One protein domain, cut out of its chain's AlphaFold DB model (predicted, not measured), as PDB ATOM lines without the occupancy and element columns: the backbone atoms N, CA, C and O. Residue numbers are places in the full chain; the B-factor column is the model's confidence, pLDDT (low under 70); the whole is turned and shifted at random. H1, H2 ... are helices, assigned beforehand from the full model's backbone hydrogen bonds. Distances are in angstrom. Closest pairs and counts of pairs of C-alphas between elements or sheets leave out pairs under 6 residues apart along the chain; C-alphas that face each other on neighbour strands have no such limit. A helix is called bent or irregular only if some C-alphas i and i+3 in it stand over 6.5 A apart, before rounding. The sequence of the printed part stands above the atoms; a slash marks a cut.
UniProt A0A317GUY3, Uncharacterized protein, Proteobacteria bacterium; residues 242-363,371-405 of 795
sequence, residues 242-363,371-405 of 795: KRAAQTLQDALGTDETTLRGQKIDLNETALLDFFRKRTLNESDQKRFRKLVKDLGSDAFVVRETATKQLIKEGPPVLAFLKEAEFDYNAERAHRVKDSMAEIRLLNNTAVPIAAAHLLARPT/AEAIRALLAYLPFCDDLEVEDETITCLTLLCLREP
ATOM      1  N   LYS A 242     156.377 163.159 118.574       76.81
ATOM      2  CA  LYS A 242     155.013 162.888 118.066       76.81
ATOM      3  C   LYS A 242     154.015 162.513 119.172       76.81
ATOM      4  O   LYS A 242     152.845 162.888 119.113       76.81
ATOM      5  N   ARG A 243     154.479 161.797 120.203       69.62
ATOM      6  CA  ARG A 243     153.628 161.211 121.252       69.62
ATOM      7  C   ARG A 243     152.838 162.241 122.054       69.62
ATOM      8  O   ARG A 243     151.704 161.958 122.420       69.62
ATOM      9  N   ALA A 244     153.407 163.412 122.325       73.50
ATOM     10  CA  ALA A 244     152.729 164.434 123.117       73.50
ATOM     11  C   ALA A 244     151.468 164.945 122.403       73.50
ATOM     12  O   ALA A 244     150.372 164.875 122.950       73.50
ATOM     13  N   ALA A 245     151.598 165.350 121.136       76.56
ATOM     14  CA  ALA A 245     150.461 165.790 120.329       76.56
ATOM     15  C   ALA A 245     149.424 164.668 120.119       76.56
ATOM     16  O   ALA A 245     148.224 164.917 120.237       76.56
ATOM     17  N   GLN A 246     149.880 163.431 119.882       71.44
ATOM     18  CA  GLN A 246     148.991 162.270 119.755       71.44
ATOM     19  C   GLN A 246     148.209 162.004 121.049       71.44
ATOM     20  O   GLN A 246     147.015 161.735 120.997       71.44
ATOM     21  N   THR A 247     148.859 162.129 122.208       68.50
ATOM     22  CA  THR A 247     148.227 161.909 123.518       68.50
ATOM     23  C   THR A 247     147.094 162.906 123.747       68.50
ATOM     24  O   THR A 247     145.991 162.502 124.106       68.50
ATOM     25  N   LEU A 248     147.319 164.189 123.438       75.38
ATOM     26  CA  LEU A 248     146.261 165.203 123.463       75.38
ATOM     27  C   LEU A 248     145.125 164.841 122.498       75.38
ATOM     28  O   LEU A 248     143.949 164.989 122.833       75.38
ATOM     29  N   GLN A 249     145.439 164.368 121.289       75.06
ATOM     30  CA  GLN A 249     144.419 163.971 120.318       75.06
ATOM     31  C   GLN A 249     143.556 162.813 120.836       75.06
ATOM     32  O   GLN A 249     142.328 162.928 120.801       75.06
ATOM     33  N   ASP A 250     144.187 161.758 121.347       69.25
ATOM     34  CA  ASP A 250     143.533 160.553 121.862       69.25
ATOM     35  C   ASP A 250     142.680 160.847 123.107       69.25
ATOM     36  O   ASP A 250     141.615 160.251 123.288       69.25
ATOM     37  N   ALA A 251     143.110 161.800 123.940       71.56
ATOM     38  CA  ALA A 251     142.424 162.179 125.171       71.56
ATOM     39  C   ALA A 251     141.183 163.068 124.959       71.56
ATOM     40  O   ALA A 251     140.372 163.179 125.878       71.56
ATOM     41  N   LEU A 252     140.965 163.642 123.760       80.44
ATOM     42  CA  LEU A 252     139.955 164.694 123.523       80.44
ATOM     43  C   LEU A 252     138.589 164.389 124.149       80.44
ATOM     44  O   LEU A 252     138.072 165.169 124.942       80.44
ATOM     45  N   GLY A 253     137.988 163.257 123.773       72.94
ATOM     46  CA  GLY A 253     136.628 162.930 124.205       72.94
ATOM     47  C   GLY A 253     136.528 162.730 125.719       72.94
ATOM     48  O   GLY A 253     135.515 163.076 126.333       72.94
ATOM     49  N   THR A 254     137.584 162.198 126.334       73.69
ATOM     50  CA  THR A 254     137.664 161.999 127.783       73.69
ATOM     51  C   THR A 254     137.874 163.319 128.512       73.69
ATOM     52  O   THR A 254     137.205 163.555 129.519       73.69
ATOM     53  N   ASP A 255     138.718 164.202 127.984       79.81
ATOM     54  CA  ASP A 255     138.976 165.525 128.553       79.81
ATOM     55  C   ASP A 255     137.707 166.381 128.546       79.81
ATOM     56  O   ASP A 255     137.309 166.932 129.574       79.81
ATOM     57  N   GLU A 256     136.994 166.413 127.415       86.94
ATOM     58  CA  GLU A 256     135.719 167.126 127.303       86.94
ATOM     59  C   GLU A 256     134.670 166.588 128.283       86.94
ATOM     60  O   GLU A 256     133.951 167.363 128.920       86.94
ATOM     61  N   THR A 257     134.585 165.262 128.430       79.06
ATOM     62  CA  THR A 257     133.654 164.619 129.370       79.06
ATOM     63  C   THR A 257     134.008 164.968 130.815       79.06
ATOM     64  O   THR A 257     133.126 165.318 131.602       79.06
ATOM     65  N   THR A 258     135.299 164.929 131.153       81.12
ATOM     66  CA  THR A 258     135.825 165.245 132.487       81.12
ATOM     67  C   THR A 258     135.487 166.679 132.884       81.12
ATOM     68  O   THR A 258     134.956 166.917 133.971       81.12
ATOM     69  N   LEU A 259     135.719 167.634 131.984       89.62
ATOM     70  CA  LEU A 259     135.468 169.052 132.239       89.62
ATOM     71  C   LEU A 259     133.974 169.379 132.319       89.62
ATOM     72  O   LEU A 259     133.546 170.055 133.259       89.62
ATOM     73  N   ARG A 260     133.149 168.833 131.414       91.69
ATOM     74  CA  ARG A 260     131.685 168.999 131.472       91.69
ATOM     75  C   ARG A 260     131.095 168.412 132.754       91.69
ATOM     76  O   ARG A 260     130.204 169.025 133.341       91.69
ATOM     77  N   GLY A 261     131.619 167.278 133.226       85.56
ATOM     78  CA  GLY A 261     131.231 166.675 134.506       85.56
ATOM     79  C   GLY A 261     131.481 167.592 135.711       85.56
ATOM     80  O   GLY A 261     130.729 167.549 136.681       85.56
ATOM     81  N   GLN A 262     132.478 168.476 135.618       88.56
ATOM     82  CA  GLN A 262     132.787 169.505 136.618       88.56
ATOM     83  C   GLN A 262     132.138 170.867 136.322       88.56
ATOM     84  O   GLN A 262     132.446 171.850 136.994       88.56
ATOM     85  N   LYS A 263     131.233 170.939 135.334       93.06
ATOM     86  CA  LYS A 263     130.579 172.179 134.879       93.06
ATOM     87  C   LYS A 263     131.579 173.259 134.437       93.06
ATOM     88  O   LYS A 263     131.343 174.446 134.646       93.06
ATOM     89  N   ILE A 264     132.699 172.842 133.850       93.25
ATOM     90  CA  ILE A 264     133.689 173.737 133.246       93.25
ATOM     91  C   ILE A 264     133.388 173.828 131.749       93.25
ATOM     92  O   ILE A 264     133.327 172.807 131.062       93.25
ATOM     93  N   ASP A 265     133.201 175.047 131.246       94.00
ATOM     94  CA  ASP A 265     133.036 175.278 129.813       94.00
ATOM     95  C   ASP A 265     134.342 175.007 129.054       94.00
ATOM     96  O   ASP A 265     135.440 175.262 129.541       94.00
ATOM     97  N   LEU A 266     134.218 174.523 127.819       94.12
ATOM     98  CA  LEU A 266     135.354 174.084 126.998       94.12
ATOM     99  C   LEU A 266     136.002 175.214 126.180       94.12
ATOM    100  O   LEU A 266     136.849 174.961 125.327       94.12
ATOM    101  N   ASN A 267     135.559 176.458 126.375       91.00
ATOM    102  CA  ASN A 267     136.129 177.607 125.681       91.00
ATOM    103  C   ASN A 267     137.382 178.118 126.405       91.00
ATOM    104  O   ASN A 267     137.523 177.978 127.618       91.00
ATOM    105  N   GLU A 268     138.278 178.749 125.652       90.19
ATOM    106  CA  GLU A 268     139.568 179.224 126.157       90.19
ATOM    107  C   GLU A 268     139.442 180.145 127.377       90.19
ATOM    108  O   GLU A 268     140.187 179.980 128.336       90.19
ATOM    109  N   THR A 269     138.465 181.057 127.398       92.56
ATOM    110  CA  THR A 269     138.239 181.962 128.534       92.56
ATOM    111  C   THR A 269     137.955 181.189 129.821       92.56
ATOM    112  O   THR A 269     138.591 181.443 130.842       92.56
ATOM    113  N   ALA A 270     137.058 180.203 129.772       94.19
ATOM    114  CA  ALA A 270     136.720 179.382 130.930       94.19
ATOM    115  C   ALA A 270     137.896 178.516 131.408       94.19
ATOM    116  O   ALA A 270     138.101 178.365 132.615       94.19
ATOM    117  N   LEU A 271     138.697 177.987 130.479       95.38
ATOM    118  CA  LEU A 271     139.897 177.214 130.800       95.38
ATOM    119  C   LEU A 271     140.993 178.094 131.422       95.38
ATOM    120  O   LEU A 271     141.598 177.715 132.423       95.38
ATOM    121  N   LEU A 272     141.218 179.302 130.900       95.00
ATOM    122  CA  LEU A 272     142.138 180.269 131.506       95.00
ATOM    123  C   LEU A 272     141.671 180.666 132.911       95.00
ATOM    124  O   LEU A 272     142.473 180.689 133.845       95.00
ATOM    125  N   ASP A 273     140.376 180.921 133.090       93.00
ATOM    126  CA  ASP A 273     139.800 181.242 134.396       93.00
ATOM    127  C   ASP A 273     139.917 180.078 135.387       93.00
ATOM    128  O   ASP A 273     140.131 180.305 136.581       93.00
ATOM    129  N   PHE A 274     139.835 178.831 134.913       93.06
ATOM    130  CA  PHE A 274     140.078 177.643 135.729       93.06
ATOM    131  C   PHE A 274     141.486 177.648 136.351       93.06
ATOM    132  O   PHE A 274     141.609 177.384 137.554       93.06
ATOM    133  N   PHE A 275     142.521 177.984 135.570       93.50
ATOM    134  CA  PHE A 275     143.907 178.075 136.050       93.50
ATOM    135  C   PHE A 275     144.155 179.329 136.890       93.50
ATOM    136  O   PHE A 275     144.788 179.247 137.944       93.50
ATOM    137  N   ARG A 276     143.599 180.482 136.493       91.31
ATOM    138  CA  ARG A 276     143.707 181.741 137.253       91.31
ATOM    139  C   ARG A 276     143.138 181.596 138.663       91.31
ATOM    140  O   ARG A 276     143.791 181.992 139.618       91.31
ATOM    141  N   LYS A 277     141.980 180.944 138.818       87.00
ATOM    142  CA  LYS A 277     141.370 180.667 140.135       87.00
ATOM    143  C   LYS A 277     142.210 179.750 141.028       87.00
ATOM    144  O   LYS A 277     142.004 179.735 142.235       87.00
ATOM    145  N   ARG A 278     143.137 178.979 140.452       87.50
ATOM    146  CA  ARG A 278     144.064 178.089 141.175       87.50
ATOM    147  C   ARG A 278     145.467 178.677 141.325       87.50
ATOM    148  O   ARG A 278     146.338 178.031 141.892       87.50
ATOM    149  N   THR A 279     145.676 179.893 140.832       89.50
ATOM    150  CA  THR A 279     146.942 180.617 140.906       89.50
ATOM    151  C   THR A 279     146.830 181.671 141.999       89.50
ATOM    152  O   THR A 279     146.107 182.654 141.858       89.50
ATOM    153  N   LEU A 280     147.524 181.463 143.116       85.62
ATOM    154  CA  LEU A 280     147.334 182.288 144.307       85.62
ATOM    155  C   LEU A 280     148.136 183.589 144.232       85.62
ATOM    156  O   LEU A 280     149.360 183.574 144.073       85.62
ATOM    157  N   ASN A 281     147.448 184.717 144.416       85.81
ATOM    158  CA  ASN A 281     148.089 186.028 144.534       85.81
ATOM    159  C   ASN A 281     148.838 186.157 145.876       85.81
ATOM    160  O   ASN A 281     148.604 185.394 146.812       85.81
ATOM    161  N   GLU A 282     149.719 187.151 146.010       84.69
ATOM    162  CA  GLU A 282     150.532 187.322 147.225       84.69
ATOM    163  C   GLU A 282     149.720 187.428 148.524       84.69
ATOM    164  O   GLU A 282     150.190 186.995 149.581       84.69
ATOM    165  N   SER A 283     148.520 188.013 148.468       87.25
ATOM    166  CA  SER A 283     147.667 188.168 149.646       87.25
ATOM    167  C   SER A 283     147.130 186.818 150.127       87.25
ATOM    168  O   SER A 283     147.217 186.522 151.323       87.25
ATOM    169  N   ASP A 284     146.713 185.954 149.199       88.56
ATOM    170  CA  ASP A 284     146.281 184.588 149.491       88.56
ATOM    171  C   ASP A 284     147.443 183.753 150.025       88.56
ATOM    172  O   ASP A 284     147.310 183.081 151.046       88.56
ATOM    173  N   GLN A 285     148.633 183.870 149.426       88.81
ATOM    174  CA  GLN A 285     149.819 183.161 149.918       88.81
ATOM    175  C   GLN A 285     150.184 183.573 151.352       88.81
ATOM    176  O   GLN A 285     150.499 182.724 152.189       88.81
ATOM    177  N   LYS A 286     150.136 184.875 151.674       91.31
ATOM    178  CA  LYS A 286     150.368 185.373 153.042       91.31
ATOM    179  C   LYS A 286     149.313 184.840 154.009       91.31
ATOM    180  O   LYS A 286     149.663 184.385 155.100       91.31
ATOM    181  N   ARG A 287     148.039 184.856 153.603       94.00
ATOM    182  CA  ARG A 287     146.927 184.299 154.382       94.00
ATOM    183  C   ARG A 287     147.142 182.811 154.662       94.00
ATOM    184  O   ARG A 287     147.039 182.405 155.815       94.00
ATOM    185  N   PHE A 288     147.496 182.008 153.662       92.69
ATOM    186  CA  PHE A 288     147.682 180.568 153.842       92.69
ATOM    187  C   PHE A 288     148.911 180.220 154.671       92.69
ATOM    188  O   PHE A 288     148.796 179.380 155.558       92.69
ATOM    189  N   ARG A 289     150.042 180.921 154.513       92.81
ATOM    190  CA  ARG A 289     151.192 180.751 155.423       92.81
ATOM    191  C   ARG A 289     150.821 181.030 156.879       92.81
ATOM    192  O   ARG A 289     151.270 180.319 157.776       92.81
ATOM    193  N   LYS A 290     149.970 182.033 157.124       95.50
ATOM    194  CA  LYS A 290     149.434 182.296 158.464       95.50
ATOM    195  C   LYS A 290     148.567 181.135 158.958       95.50
ATOM    196  O   LYS A 290     148.805 180.662 160.062       95.50
ATOM    197  N   LEU A 291     147.629 180.636 158.148       96.62
ATOM    198  CA  LEU A 291     146.794 179.492 158.536       96.62
ATOM    199  C   LEU A 291     147.629 178.236 158.822       96.62
ATOM    200  O   LEU A 291     147.373 177.551 159.804       96.62
ATOM    201  N   VAL A 292     148.666 177.964 158.021       95.69
ATOM    202  CA  VAL A 292     149.600 176.853 158.265       95.69
ATOM    203  C   VAL A 292     150.325 177.033 159.599       95.69
ATOM    204  O   VAL A 292     150.443 176.078 160.360       95.69
ATOM    205  N   LYS A 293     150.755 178.252 159.946       95.06
ATOM    206  CA  LYS A 293     151.325 178.541 161.271       95.06
ATOM    207  C   LYS A 293     150.307 178.292 162.392       95.06
ATOM    208  O   LYS A 293     150.658 177.674 163.399       95.06
ATOM    209  N   ASP A 294     149.063 178.725 162.190       96.88
ATOM    210  CA  ASP A 294     147.957 178.592 163.144       96.88
ATOM    211  C   ASP A 294     147.575 177.121 163.409       96.88
ATOM    212  O   ASP A 294     147.065 176.828 164.490       96.88
ATOM    213  N   LEU A 295     147.922 176.177 162.517       96.06
ATOM    214  CA  LEU A 295     147.817 174.726 162.766       96.06
ATOM    215  C   LEU A 295     148.670 174.235 163.943       96.06
ATOM    216  O   LEU A 295     148.458 173.121 164.401       96.06
ATOM    217  N   GLY A 296     149.636 175.023 164.423       93.94
ATOM    218  CA  GLY A 296     150.446 174.702 165.604       93.94
ATOM    219  C   GLY A 296     150.143 175.568 166.827       93.94
ATOM    220  O   GLY A 296     150.952 175.576 167.747       93.94
ATOM    221  N   SER A 297     149.050 176.342 166.817       96.06
ATOM    222  CA  SER A 297     148.639 177.199 167.942       96.06
ATOM    223  C   SER A 297     148.319 176.379 169.192       96.06
ATOM    224  O   SER A 297     147.747 175.305 169.061       96.06
ATOM    225  N   ASP A 298     148.568 176.892 170.398       93.44
ATOM    226  CA  ASP A 298     148.186 176.206 171.647       93.44
ATOM    227  C   ASP A 298     146.657 176.117 171.820       93.44
ATOM    228  O   ASP A 298     146.130 175.171 172.412       93.44
ATOM    229  N   ALA A 299     145.914 177.057 171.227       96.56
ATOM    230  CA  ALA A 299     144.459 177.096 171.296       96.56
ATOM    231  C   ALA A 299     143.812 176.136 170.283       96.56
ATOM    232  O   ALA A 299     143.884 176.347 169.070       96.56
ATOM    233  N   PHE A 300     143.086 175.132 170.789       94.94
ATOM    234  CA  PHE A 300     142.374 174.143 169.968       94.94
ATOM    235  C   PHE A 300     141.459 174.787 168.914       94.94
ATOM    236  O   PHE A 300     141.505 174.414 167.747       94.94
ATOM    237  N   VAL A 301     140.682 175.805 169.300       96.62
ATOM    238  CA  VAL A 301     139.742 176.499 168.398       96.62
ATOM    239  C   VAL A 301     140.462 177.147 167.210       96.62
ATOM    240  O   VAL A 301     139.940 177.134 166.095       96.62
ATOM    241  N   VAL A 302     141.667 177.684 167.429       97.12
ATOM    242  CA  VAL A 302     142.473 178.314 166.374       97.12
ATOM    243  C   VAL A 302     142.977 177.258 165.393       97.12
ATOM    244  O   VAL A 302     142.771 177.418 164.190       97.12
ATOM    245  N   ARG A 303     143.544 176.150 165.894       96.06
ATOM    246  CA  ARG A 303     144.001 175.038 165.042       96.06
ATOM    247  C   ARG A 303     142.856 174.446 164.228       96.06
ATOM    248  O   ARG A 303     142.982 174.272 163.023       96.06
ATOM    249  N   GLU A 304     141.721 174.198 164.874       96.81
ATOM    250  CA  GLU A 304     140.555 173.580 164.248       96.81
ATOM    251  C   GLU A 304     139.929 174.472 163.168       96.81
ATOM    252  O   GLU A 304     139.540 174.002 162.097       96.81
ATOM    253  N   THR A 305     139.882 175.783 163.415       97.19
ATOM    254  CA  THR A 305     139.424 176.758 162.420       97.19
ATOM    255  C   THR A 305     140.383 176.820 161.233       97.19
ATOM    256  O   THR A 305     139.931 176.807 160.089       97.19
ATOM    257  N   ALA A 306     141.696 176.842 161.484       97.12
ATOM    258  CA  ALA A 306     142.707 176.846 160.432       97.12
ATOM    259  C   ALA A 306     142.657 175.566 159.579       97.12
ATOM    260  O   ALA A 306     142.657 175.667 158.354       97.12
ATOM    261  N   THR A 307     142.516 174.386 160.200       96.56
ATOM    262  CA  THR A 307     142.339 173.098 159.506       96.56
ATOM    263  C   THR A 307     141.138 173.141 158.561       96.56
ATOM    264  O   THR A 307     141.289 172.906 157.363       96.56
ATOM    265  N   LYS A 308     139.958 173.536 159.058       95.94
ATOM    266  CA  LYS A 308     138.737 173.617 158.237       95.94
ATOM    267  C   LYS A 308     138.860 174.618 157.094       95.94
ATOM    268  O   LYS A 308     138.358 174.362 156.002       95.94
ATOM    269  N   GLN A 309     139.511 175.756 157.334       95.56
ATOM    270  CA  GLN A 309     139.742 176.746 156.286       95.56
ATOM    271  C   GLN A 309     140.685 176.206 155.210       95.56
ATOM    272  O   GLN A 309     140.351 176.312 154.040       95.56
ATOM    273  N   LEU A 310     141.804 175.579 155.579       94.00
ATOM    274  CA  LEU A 310     142.756 175.019 154.615       94.00
ATOM    275  C   LEU A 310     142.137 173.887 153.781       94.00
ATOM    276  O   LEU A 310     142.271 173.898 152.561       94.00
ATOM    277  N   ILE A 311     141.389 172.968 154.402       92.50
ATOM    278  CA  ILE A 311     140.689 171.889 153.680       92.50
ATOM    279  C   ILE A 311     139.661 172.458 152.696       92.50
ATOM    280  O   ILE A 311     139.577 172.002 151.557       92.50
ATOM    281  N   LYS A 312     138.909 173.489 153.104       91.31
ATOM    282  CA  LYS A 312     137.900 174.134 152.252       91.31
ATOM    283  C   LYS A 312     138.500 174.784 151.000       91.31
ATOM    284  O   LYS A 312     137.843 174.797 149.964       91.31
ATOM    285  N   GLU A 313     139.702 175.347 151.099       89.31
ATOM    286  CA  GLU A 313     140.388 175.981 149.963       89.31
ATOM    287  C   GLU A 313     140.898 174.935 148.951       89.31
ATOM    288  O   GLU A 313     140.960 175.205 147.752       89.31
ATOM    289  N   GLY A 314     141.198 173.714 149.406       87.00
ATOM    290  CA  GLY A 314     141.480 172.571 148.539       87.00
ATOM    291  C   GLY A 314     142.902 172.556 147.948       87.00
ATOM    292  O   GLY A 314     143.852 172.974 148.610       87.00
ATOM    293  N   PRO A 315     143.099 172.052 146.713       81.94
ATOM    294  CA  PRO A 315     144.433 171.812 146.152       81.94
ATOM    295  C   PRO A 315     145.423 172.996 146.172       81.94
ATOM    296  O   PRO A 315     146.588 172.759 146.489       81.94
ATOM    297  N   PRO A 316     145.026 174.267 145.930       84.00
ATOM    298  CA  PRO A 316     145.972 175.389 145.912       84.00
ATOM    299  C   PRO A 316     146.766 175.583 147.213       84.00
ATOM    300  O   PRO A 316     147.881 176.109 147.177       84.00
ATOM    301  N   VAL A 317     146.235 175.156 148.369       88.56
ATOM    302  CA  VAL A 317     146.946 175.303 149.651       88.56
ATOM    303  C   VAL A 317     147.997 174.217 149.896       88.56
ATOM    304  O   VAL A 317     148.826 174.363 150.797       88.56
ATOM    305  N   LEU A 318     148.012 173.144 149.094       86.25
ATOM    306  CA  LEU A 318     148.917 172.008 149.284       86.25
ATOM    307  C   LEU A 318     150.393 172.393 149.165       86.25
ATOM    308  O   LEU A 318     151.215 171.825 149.881       86.25
ATOM    309  N   ALA A 319     150.727 173.387 148.336       81.31
ATOM    310  CA  ALA A 319     152.090 173.907 148.229       81.31
ATOM    311  C   ALA A 319     152.606 174.456 149.577       81.31
ATOM    312  O   ALA A 319     153.737 174.176 149.962       81.31
ATOM    313  N   PHE A 320     151.755 175.156 150.336       87.69
ATOM    314  CA  PHE A 320     152.096 175.728 151.648       87.69
ATOM    315  C   PHE A 320     152.078 174.687 152.762       87.69
ATOM    316  O   PHE A 320     152.876 174.755 153.691       87.69
ATOM    317  N   LEU A 321     151.169 173.713 152.674       89.88
ATOM    318  CA  LEU A 321     151.128 172.593 153.610       89.88
ATOM    319  C   LEU A 321     152.398 171.740 153.490       89.88
ATOM    320  O   LEU A 321     153.014 171.418 154.501       89.88
ATOM    321  N   LYS A 322     152.850 171.452 152.266       83.75
ATOM    322  CA  LYS A 322     154.062 170.663 152.007       83.75
ATOM    323  C   LYS A 322     155.323 171.283 152.619       83.75
ATOM    324  O   LYS A 322     156.171 170.548 153.119       83.75
ATOM    325  N   GLU A 323     155.436 172.614 152.637       83.62
ATOM    326  CA  GLU A 323     156.544 173.321 153.304       83.62
ATOM    327  C   GLU A 323     156.614 173.019 154.817       83.62
ATOM    328  O   GLU A 323     157.698 173.055 155.395       83.62
ATOM    329  N   ALA A 324     155.484 172.681 155.450       88.06
ATOM    330  CA  ALA A 324     155.365 172.422 156.887       88.06
ATOM    331  C   ALA A 324     155.204 170.928 157.249       88.06
ATOM    332  O   ALA A 324     154.925 170.598 158.402       88.06
ATOM    333  N   GLU A 325     155.387 170.005 156.298       84.31
ATOM    334  CA  GLU A 325     155.210 168.556 156.518       84.31
ATOM    335  C   GLU A 325     156.201 167.978 157.549       84.31
ATOM    336  O   GLU A 325     155.883 167.029 158.275       84.31
ATOM    337  N   PHE A 326     157.393 168.573 157.629       81.81
ATOM    338  CA  PHE A 326     158.484 168.183 158.531       81.81
ATOM    339  C   PHE A 326     158.808 169.277 159.555       81.81
ATOM    340  O   PHE A 326     159.958 169.452 159.954       81.81
ATOM    341  N   ASP A 327     157.799 170.048 159.951       86.12
ATOM    342  CA  ASP A 327     157.961 171.121 160.924       86.12
ATOM    343  C   ASP A 327     158.353 170.591 162.323       86.12
ATOM    344  O   ASP A 327     157.918 169.519 162.744       86.12
ATOM    345  N   TYR A 328     159.158 171.362 163.063       86.44
ATOM    346  CA  TYR A 328     159.548 171.059 164.446       86.44
ATOM    347  C   TYR A 328     158.347 170.952 165.405       86.44
ATOM    348  O   TYR A 328     158.384 170.194 166.374       86.44
ATOM    349  N   ASN A 329     157.266 171.697 165.159       92.69
ATOM    350  CA  ASN A 329     156.024 171.566 165.911       92.69
ATOM    351  C   ASN A 329     155.267 170.309 165.447       92.69
ATOM    352  O   ASN A 329     154.667 170.290 164.371       92.69
ATOM    353  N   ALA A 330     155.274 169.275 166.291       89.31
ATOM    354  CA  ALA A 330     154.690 167.972 165.979       89.31
ATOM    355  C   ALA A 330     153.179 168.023 165.672       89.31
ATOM    356  O   ALA A 330     152.727 167.327 164.767       89.31
ATOM    357  N   GLU A 331     152.410 168.867 166.372       93.31
ATOM    358  CA  GLU A 331     150.968 169.045 166.126       93.31
ATOM    359  C   GLU A 331     150.717 169.667 164.747       93.31
ATOM    360  O   GLU A 331     149.882 169.179 163.985       93.31
ATOM    361  N   ARG A 332     151.483 170.708 164.388       95.06
ATOM    362  CA  ARG A 332     151.422 171.318 163.055       95.06
ATOM    363  C   ARG A 332     151.777 170.293 161.986       95.06
ATOM    364  O   ARG A 332     151.000 170.124 161.054       95.06
ATOM    365  N   ALA A 333     152.893 169.580 162.136       89.94
ATOM    366  CA  ALA A 333     153.322 168.561 161.181       89.94
ATOM    367  C   ALA A 333     152.278 167.440 161.011       89.94
ATOM    368  O   ALA A 333     152.025 166.988 159.893       89.94
ATOM    369  N   HIS A 334     151.632 167.009 162.099       90.25
ATOM    370  CA  HIS A 334     150.572 166.003 162.055       90.25
ATOM    371  C   HIS A 334     149.323 166.511 161.321       90.25
ATOM    372  O   HIS A 334     148.915 165.905 160.332       90.25
ATOM    373  N   ARG A 335     148.778 167.672 161.715       95.00
ATOM    374  CA  ARG A 335     147.601 168.272 161.056       95.00
ATOM    375  C   ARG A 335     147.849 168.614 159.597       95.00
ATOM    376  O   ARG A 335     146.927 168.526 158.789       95.00
ATOM    377  N   VAL A 336     149.072 169.014 159.255       93.94
ATOM    378  CA  VAL A 336     149.496 169.224 157.870       93.94
ATOM    379  C   VAL A 336     149.330 167.933 157.074       93.94
ATOM    380  O   VAL A 336     148.663 167.955 156.041       93.94
ATOM    381  N   LYS A 337     149.862 166.807 157.563       86.88
ATOM    382  CA  LYS A 337     149.754 165.506 156.883       86.88
ATOM    383  C   LYS A 337     148.303 165.068 156.710       86.88
ATOM    384  O   LYS A 337     147.934 164.659 155.609       86.88
ATOM    385  N   ASP A 338     147.483 165.222 157.746       88.25
ATOM    386  CA  ASP A 338     146.067 164.848 157.703       88.25
ATOM    387  C   ASP A 338     145.278 165.735 156.732       88.25
ATOM    388  O   ASP A 338     144.584 165.228 155.850       88.25
ATOM    389  N   SER A 339     145.462 167.058 156.810       92.81
ATOM    390  CA  SER A 339     144.811 168.010 155.898       92.81
ATOM    391  C   SER A 339     145.226 167.752 154.448       92.81
ATOM    392  O   SER A 339     144.392 167.783 153.548       92.81
ATOM    393  N   MET A 340     146.507 167.456 154.199       86.62
ATOM    394  CA  MET A 340     146.993 167.098 152.864       86.62
ATOM    395  C   MET A 340     146.376 165.792 152.359       86.62
ATOM    396  O   MET A 340     146.038 165.705 151.181       86.62
ATOM    397  N   ALA A 341     146.241 164.778 153.217       78.88
ATOM    398  CA  ALA A 341     145.618 163.510 152.853       78.88
ATOM    399  C   ALA A 341     144.137 163.694 152.492       78.88
ATOM    400  O   ALA A 341     143.693 163.166 151.474       78.88
ATOM    401  N   GLU A 342     143.401 164.490 153.270       86.25
ATOM    402  CA  GLU A 342     141.990 164.788 153.016       86.25
ATOM    403  C   GLU A 342     141.796 165.586 151.722       86.25
ATOM    404  O   GLU A 342     141.002 165.193 150.865       86.25
ATOM    405  N   ILE A 343     142.578 166.651 151.520       83.88
ATOM    406  CA  ILE A 343     142.514 167.443 150.284       83.88
ATOM    407  C   ILE A 343     142.842 166.565 149.068       83.88
ATOM    408  O   ILE A 343     142.145 166.639 148.059       83.88
ATOM    409  N   ARG A 344     143.871 165.709 149.150       75.31
ATOM    410  CA  ARG A 344     144.258 164.811 148.047       75.31
ATOM    411  C   ARG A 344     143.225 163.731 147.762       75.31
ATOM    412  O   ARG A 344     143.056 163.373 146.604       75.31
ATOM    413  N   LEU A 345     142.532 163.223 148.780       71.62
ATOM    414  CA  LEU A 345     141.453 162.249 148.599       71.62
ATOM    415  C   LEU A 345     140.305 162.829 147.760       71.62
ATOM    416  O   LEU A 345     139.669 162.106 146.997       71.62
ATOM    417  N   LEU A 346     140.060 164.132 147.901       70.94
ATOM    418  CA  LEU A 346     139.046 164.874 147.152       70.94
ATOM    419  C   LEU A 346     139.584 165.471 145.840       70.94
ATOM    420  O   LEU A 346     138.798 165.972 145.033       70.94
ATOM    421  N   ASN A 347     140.903 165.439 145.618       70.06
ATOM    422  CA  ASN A 347     141.522 166.012 144.433       70.06
ATOM    423  C   ASN A 347     141.352 165.081 143.227       70.06
ATOM    424  O   ASN A 347     141.667 163.893 143.277       70.06
ATOM    425  N   ASN A 348     140.888 165.642 142.114       72.81
ATOM    426  CA  ASN A 348     140.787 164.938 140.845       72.81
ATOM    427  C   ASN A 348     141.850 165.479 139.884       72.81
ATOM    428  O   ASN A 348     141.629 166.490 139.214       72.81
ATOM    429  N   THR A 349     142.988 164.787 139.811       75.12
ATOM    430  CA  THR A 349     144.134 165.158 138.966       75.12
ATOM    431  C   THR A 349     143.801 165.167 137.472       75.12
ATOM    432  O   THR A 349     144.423 165.915 136.721       75.12
ATOM    433  N   ALA A 350     142.767 164.436 137.035       73.69
ATOM    434  CA  ALA A 350     142.343 164.418 135.635       73.69
ATOM    435  C   ALA A 350     141.757 165.762 135.169       73.69
ATOM    436  O   ALA A 350     141.844 166.095 133.991       73.69
ATOM    437  N   VAL A 351     141.174 166.562 136.069       85.12
ATOM    438  CA  VAL A 351     140.536 167.842 135.715       85.12
ATOM    439  C   VAL A 351     141.552 168.899 135.252       85.12
ATOM    440  O   VAL A 351     141.364 169.439 134.160       85.12
ATOM    441  N   PRO A 352     142.616 169.231 136.016       86.69
ATOM    442  CA  PRO A 352     143.620 170.184 135.547       86.69
ATOM    443  C   PRO A 352     144.394 169.679 134.325       86.69
ATOM    444  O   PRO A 352     144.728 170.490 133.465       86.69
ATOM    445  N   ILE A 353     144.610 168.363 134.208       82.81
ATOM    446  CA  ILE A 353     145.213 167.742 133.021       82.81
ATOM    447  C   ILE A 353     144.341 167.986 131.782       82.81
ATOM    448  O   ILE A 353     144.805 168.581 130.813       82.81
ATOM    449  N   ALA A 354     143.051 167.645 131.851       82.69
ATOM    450  CA  ALA A 354     142.105 167.854 130.757       82.69
ATOM    451  C   ALA A 354     142.002 169.332 130.340       82.69
ATOM    452  O   ALA A 354     141.926 169.652 129.150       82.69
ATOM    453  N   ALA A 355     142.025 170.255 131.308       94.75
ATOM    454  CA  ALA A 355     142.012 171.689 131.030       94.75
ATOM    455  C   ALA A 355     143.289 172.153 130.306       94.75
ATOM    456  O   ALA A 355     143.205 172.949 129.367       94.75
ATOM    457  N   ALA A 356     144.461 171.652 130.715       94.56
ATOM    458  CA  ALA A 356     145.741 171.979 130.089       94.56
ATOM    459  C   ALA A 356     145.814 171.416 128.664       94.56
ATOM    460  O   ALA A 356     146.189 172.145 127.743       94.56
ATOM    461  N   HIS A 357     145.369 170.167 128.470       90.25
ATOM    462  CA  HIS A 357     145.271 169.534 127.159       90.25
ATOM    463  C   HIS A 357     144.440 170.384 126.201       90.25
ATOM    464  O   HIS A 357     144.935 170.743 125.135       90.25
ATOM    465  N   LEU A 358     143.205 170.753 126.573       93.19
ATOM    466  CA  LEU A 358     142.341 171.557 125.702       93.19
ATOM    467  C   LEU A 358     142.943 172.927 125.363       93.19
ATOM    468  O   LEU A 358     142.821 173.349 124.213       93.19
ATOM    469  N   LEU A 359     143.625 173.597 126.303       92.69
ATOM    470  CA  LEU A 359     144.334 174.854 126.019       92.69
ATOM    471  C   LEU A 359     145.483 174.668 125.020       92.69
ATOM    472  O   LEU A 359     145.678 175.503 124.136       92.69
ATOM    473  N   ALA A 360     146.248 173.584 125.156       92.00
ATOM    474  CA  ALA A 360     147.412 173.312 124.320       92.00
ATOM    475  C   ALA A 360     147.063 172.880 122.888       92.00
ATOM    476  O   ALA A 360     147.923 172.936 122.005       92.00
ATOM    477  N   ARG A 361     145.809 172.492 122.623       86.88
ATOM    478  CA  ARG A 361     145.372 172.097 121.280       86.88
ATOM    479  C   ARG A 361     145.462 173.252 120.276       86.88
ATOM    480  O   ARG A 361     145.192 174.406 120.620       86.88
ATOM    481  N   PRO A 362     145.760 172.954 119.000       74.00
ATOM    482  CA  PRO A 362     145.638 173.934 117.928       74.00
ATOM    483  C   PRO A 362     144.199 174.464 117.828       74.00
ATOM    484  O   PRO A 362     143.245 173.687 117.762       74.00
ATOM    485  N   THR A 363     144.028 175.787 117.805       68.56
ATOM    486  CA  THR A 363     142.712 176.421 117.646       68.56
ATOM    487  C   THR A 363     142.335 176.520 116.171       68.56
ATOM    488  O   THR A 363     143.160 176.881 115.336       68.56
ATOM    489  N   ALA A 371     149.968 183.220 123.997       92.88
ATOM    490  CA  ALA A 371     150.695 183.967 125.023       92.88
ATOM    491  C   ALA A 371     149.976 183.991 126.384       92.88
ATOM    492  O   ALA A 371     150.605 183.779 127.423       92.88
ATOM    493  N   GLU A 372     148.654 184.194 126.407       93.00
ATOM    494  CA  GLU A 372     147.888 184.159 127.660       93.00
ATOM    495  C   GLU A 372     147.869 182.768 128.300       93.00
ATOM    496  O   GLU A 372     148.051 182.660 129.513       93.00
ATOM    497  N   ALA A 373     147.710 181.710 127.502       95.19
ATOM    498  CA  ALA A 373     147.755 180.332 127.984       95.19
ATOM    499  C   ALA A 373     149.145 179.966 128.524       95.19
ATOM    500  O   ALA A 373     149.246 179.378 129.600       95.19
ATOM    501  N   ILE A 374     150.215 180.391 127.843       96.50
ATOM    502  CA  ILE A 374     151.603 180.218 128.296       96.50
ATOM    503  C   ILE A 374     151.794 180.874 129.667       96.50
ATOM    504  O   ILE A 374     152.268 180.225 130.599       96.50
ATOM    505  N   ARG A 375     151.383 182.140 129.825       96.25
ATOM    506  CA  ARG A 375     151.494 182.861 131.105       96.25
ATOM    507  C   ARG A 375     150.649 182.215 132.203       96.25
ATOM    508  O   ARG A 375     151.121 182.108 133.332       96.25
ATOM    509  N   ALA A 376     149.430 181.777 131.884       96.19
ATOM    510  CA  ALA A 376     148.527 181.148 132.844       96.19
ATOM    511  C   ALA A 376     149.079 179.812 133.364       96.19
ATOM    512  O   ALA A 376     149.144 179.620 134.577       96.19
ATOM    513  N   LEU A 377     149.537 178.919 132.477       97.56
ATOM    514  CA  LEU A 377     150.123 177.639 132.887       97.56
ATOM    515  C   LEU A 377     151.443 177.839 133.642       97.56
ATOM    516  O   LEU A 377     151.653 177.219 134.682       97.56
ATOM    517  N   LEU A 378     152.303 178.757 133.185       97.12
ATOM    518  CA  LEU A 378     153.557 179.078 133.873       97.12
ATOM    519  C   LEU A 378     153.327 179.616 135.294       97.12
ATOM    520  O   LEU A 378     154.104 179.312 136.199       97.12
ATOM    521  N   ALA A 379     152.272 180.408 135.497       94.88
ATOM    522  CA  ALA A 379     151.897 180.924 136.811       94.88
ATOM    523  C   ALA A 379     151.220 179.864 137.698       94.88
ATOM    524  O   ALA A 379     151.371 179.920 138.917       94.88
ATOM    525  N   TYR A 380     150.521 178.895 137.101       94.50
ATOM    526  CA  TYR A 380     149.848 177.806 137.809       94.50
ATOM    527  C   TYR A 380     150.814 176.740 138.350       94.50
ATOM    528  O   TYR A 380     150.576 176.206 139.428       94.50
ATOM    529  N   LEU A 381     151.921 176.459 137.653       93.31
ATOM    530  CA  LEU A 381     152.856 175.372 137.987       93.31
ATOM    531  C   LEU A 381     153.285 175.270 139.468       93.31
ATOM    532  O   LEU A 381     153.295 174.157 139.992       93.31
ATOM    533  N   PRO A 382     153.603 176.365 140.190       90.75
ATOM    534  CA  PRO A 382     153.911 176.306 141.625       90.75
ATOM    535  C   PRO A 382     152.817 175.717 142.521       90.75
ATOM    536  O   PRO A 382     153.094 175.379 143.671       90.75
ATOM    537  N   PHE A 383     151.583 175.648 142.025       87.94
ATOM    538  CA  PHE A 383     150.400 175.193 142.748       87.94
ATOM    539  C   PHE A 383     149.965 173.779 142.335       87.94
ATOM    540  O   PHE A 383     148.952 173.291 142.836       87.94
ATOM    541  N   CYS A 384     150.725 173.104 141.463       84.81
ATOM    542  CA  CYS A 384     150.548 171.682 141.189       84.81
ATOM    543  C   CYS A 384     150.933 170.861 142.428       84.81
ATOM    544  O   CYS A 384     152.045 170.966 142.947       84.81
ATOM    545  N   ASP A 385     150.018 170.023 142.910       73.06
ATOM    546  CA  ASP A 385     150.225 169.178 144.089       73.06
ATOM    547  C   ASP A 385     150.634 167.735 143.760       73.06
ATOM    548  O   ASP A 385     151.059 166.994 144.655       73.06
ATOM    549  N   ASP A 386     150.536 167.374 142.480       74.56
ATOM    550  CA  ASP A 386     150.868 166.074 141.915       74.56
ATOM    551  C   ASP A 386     151.882 166.219 140.764       74.56
ATOM    552  O   ASP A 386     151.801 167.144 139.949       74.56
ATOM    553  N   LEU A 387     152.849 165.298 140.708       71.94
ATOM    554  CA  LEU A 387     153.916 165.299 139.703       71.94
ATOM    555  C   LEU A 387     153.389 165.048 138.287       71.94
ATOM    556  O   LEU A 387     153.974 165.557 137.336       71.94
ATOM    557  N   GLU A 388     152.306 164.284 138.145       70.81
ATOM    558  CA  GLU A 388     151.655 164.017 136.862       70.81
ATOM    559  C   GLU A 388     151.022 165.296 136.308       70.81
ATOM    560  O   GLU A 388     151.227 165.637 135.147       70.81
ATOM    561  N   VAL A 389     150.336 166.063 137.162       79.44
ATOM    562  CA  VAL A 389     149.752 167.357 136.777       79.44
ATOM    563  C   VAL A 389     150.849 168.356 136.409       79.44
ATOM    564  O   VAL A 389     150.705 169.077 135.422       79.44
ATOM    565  N   GLU A 390     151.947 168.406 137.167       83.31
ATOM    566  CA  GLU A 390     153.104 169.252 136.843       83.31
ATOM    567  C   GLU A 390     153.720 168.875 135.487       83.31
ATOM    568  O   GLU A 390     153.883 169.745 134.629       83.31
ATOM    569  N   ASP A 391     154.029 167.594 135.269       77.88
ATOM    570  CA  ASP A 391     154.639 167.110 134.027       77.88
ATOM    571  C   ASP A 391     153.740 167.364 132.812       77.88
ATOM    572  O   ASP A 391     154.220 167.842 131.781       77.88
ATOM    573  N   GLU A 392     152.438 167.104 132.931       81.38
ATOM    574  CA  GLU A 392     151.498 167.313 131.831       81.38
ATOM    575  C   GLU A 392     151.273 168.804 131.551       81.38
ATOM    576  O   GLU A 392     151.211 169.234 130.397       81.38
ATOM    577  N   THR A 393     151.276 169.641 132.593       93.56
ATOM    578  CA  THR A 393     151.247 171.102 132.433       93.56
ATOM    579  C   THR A 393     152.497 171.605 131.703       93.56
ATOM    580  O   THR A 393     152.383 172.455 130.819       93.56
ATOM    581  N   ILE A 394     153.686 171.076 132.017       93.81
ATOM    582  CA  ILE A 394     154.937 171.409 131.310       93.81
ATOM    583  C   ILE A 394     154.887 170.928 129.852       93.81
ATOM    584  O   ILE A 394     155.321 171.656 128.954       93.81
ATOM    585  N   THR A 395     154.328 169.745 129.588       88.56
ATOM    586  CA  THR A 395     154.100 169.240 128.225       88.56
ATOM    587  C   THR A 395     153.206 170.183 127.428       88.56
ATOM    588  O   THR A 395     153.596 170.645 126.353       88.56
ATOM    589  N   CYS A 396     152.054 170.553 127.984       94.50
ATOM    590  CA  CYS A 396     151.121 171.498 127.377       94.50
ATOM    591  C   CYS A 396     151.758 172.876 127.143       94.50
ATOM    592  O   CYS A 396     151.629 173.444 126.058       94.50
ATOM    593  N   LEU A 397     152.514 173.387 128.121       96.94
ATOM    594  CA  LEU A 397     153.277 174.631 128.001       96.94
ATOM    595  C   LEU A 397     154.299 174.566 126.856       96.94
ATOM    596  O   LEU A 397     154.442 175.528 126.100       96.94
ATOM    597  N   THR A 398     154.972 173.426 126.688       96.00
ATOM    598  CA  THR A 398     155.942 173.214 125.605       96.00
ATOM    599  C   THR A 398     155.267 173.228 124.235       96.00
ATOM    600  O   THR A 398     155.741 173.913 123.328       96.00
ATOM    601  N   LEU A 399     154.132 172.536 124.094       93.44
ATOM    602  CA  LEU A 399     153.344 172.516 122.857       93.44
ATOM    603  C   LEU A 399     152.786 173.902 122.502       93.44
ATOM    604  O   LEU A 399     152.840 174.304 121.340       93.44
ATOM    605  N   LEU A 400     152.323 174.674 123.490       94.56
ATOM    606  CA  LEU A 400     151.879 176.057 123.283       94.56
ATOM    607  C   LEU A 400     152.992 176.942 122.706       94.56
ATOM    608  O   LEU A 400     152.742 177.725 121.791       94.56
ATOM    609  N   CYS A 401     154.234 176.783 123.178       94.75
ATOM    610  CA  CYS A 401     155.391 177.536 122.677       94.75
ATOM    611  C   CYS A 401     155.803 177.171 121.236       94.75
ATOM    612  O   CYS A 401     156.637 177.858 120.638       94.75
ATOM    613  N   LEU A 402     155.239 176.091 120.689       93.75
ATOM    614  CA  LEU A 402     155.434 175.619 119.318       93.75
ATOM    615  C   LEU A 402     154.272 176.014 118.395       93.75
ATOM    616  O   LEU A 402     154.216 175.556 117.261       93.75
ATOM    617  N   ARG A 403     153.348 176.868 118.848       90.25
ATOM    618  CA  ARG A 403     152.277 177.422 118.001       90.25
ATOM    619  C   ARG A 403     152.653 178.738 117.325       90.25
ATOM    620  O   ARG A 403     151.982 179.128 116.374       90.25
ATOM    621  N   GLU A 404     153.696 179.413 117.803       88.94
ATOM    622  CA  GLU A 404     154.143 180.699 117.267       88.94
ATOM    623  C   GLU A 404     155.655 180.739 117.012       88.94
ATOM    624  O   GLU A 404     156.425 180.148 117.778       88.94
ATOM    625  N   PRO A 405     156.108 181.494 115.989       91.88
ATOM    626  CA  PRO A 405     157.530 181.686 115.710       91.88
ATOM    627  C   PRO A 405     158.309 182.356 116.839       91.88
ATOM    628  O   PRO A 405     159.490 182.073 117.019       91.88
TER     629      PRO A 405
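This is residues 242 to 363 and 371 to 405 of the 795 residues of an uncharacterized protein of Proteobacteria bacterium (UniProt A0A317GUY3). The model shows two helical lobes set end to end. In one, the hairpins H3-H4 and H5-H6 pack on each other; in the other, H9 lies side by side with H7 and H8, while H2 packs on H7 and H8, and H1b, an arm of the bent helix H1, packs on H7. The lobes join where the end of H8 meets H5 and through two links, residues 277 to 281 and 347 to 349. The printed part has 157 residues with nine named helices, H1 to H9 in chain order, and no named strand: the class is all helix. It is compact, with a radius of gyration of the C-alphas of 17.4 A, yet elongated, spanning 55 by 31 by 26 A.

Start at H1, residues 242 to 261, assigned as one helix by its hydrogen bonds but bent: C-alphas 250 and 253 are 7.7 A apart, and its arms H1a, residues 242 to 250, and H1b, residues 253 to 261, stand at a steep tilt of 51 degrees. H1b touches H7, residues 350 to 360; their closest C-alphas, of Asp 255 and Ala 354, are 4.5 A apart. H9, residues 387 to 400, touches H7 at a shallow tilt of 11 degrees, the same way; their closest C-alphas, of Ala 360 and Cys 396, are 5.1 A apart. H8, residues 371 to 383, forms a hairpin with H9, closest at C-alphas 374 and 397, 5.8 A. H2, residues 268 to 276, touches H8, closest at C-alphas 275 and 380, 6.2 A. With residues 382 to 383 alone H8 touches H5, residues 315 to 323, closest at C-alphas 383 and 316, 5.4 A. H5 forms a hairpin with H6, residues 330 to 346, closest at C-alphas 321 and 336, 5.7 A. H4, residues 300 to 313, touches H6 with residues 307 to 311 alone, closest at C-alphas 311 and 343, 5.9 A, and forms a hairpin with H3, residues 282 to 294, closest at C-alphas 306 and 291, 5.2 A. H6 and H8 are apart. Every O i to N i+4 pair is within hydrogen-bond range in H1a, H1b, H2, H3, H4, H6, H7 and H9; H8 has 7 of 9, and H5 has 2 of 5, beside 4 of 6 O i to N i+3 pairs.

Find C-alpha 242 at (155.013, 162.888, 118.066), where H1a begins. H6 runs 24.7 A from C-alpha 330 at (154.690, 167.972, 165.979); H4 spans 20.2 A, H8 19.8 A, H9 19.7 A and H3 18.3 A. H9 ends at C-alpha 400, (151.879, 176.057, 123.283).

The two C-alphas farthest apart, of Ala 299 and Pro 405, are 57.3 A apart. Residues 364 to 370 are not printed, and C-alphas 363 and 371 stand 13.2 A apart across this cut. Of the links printed whole, none is long. The mean pLDDT of the printed part is 87.7; residues 243, 247, 250 and 363 are under 70.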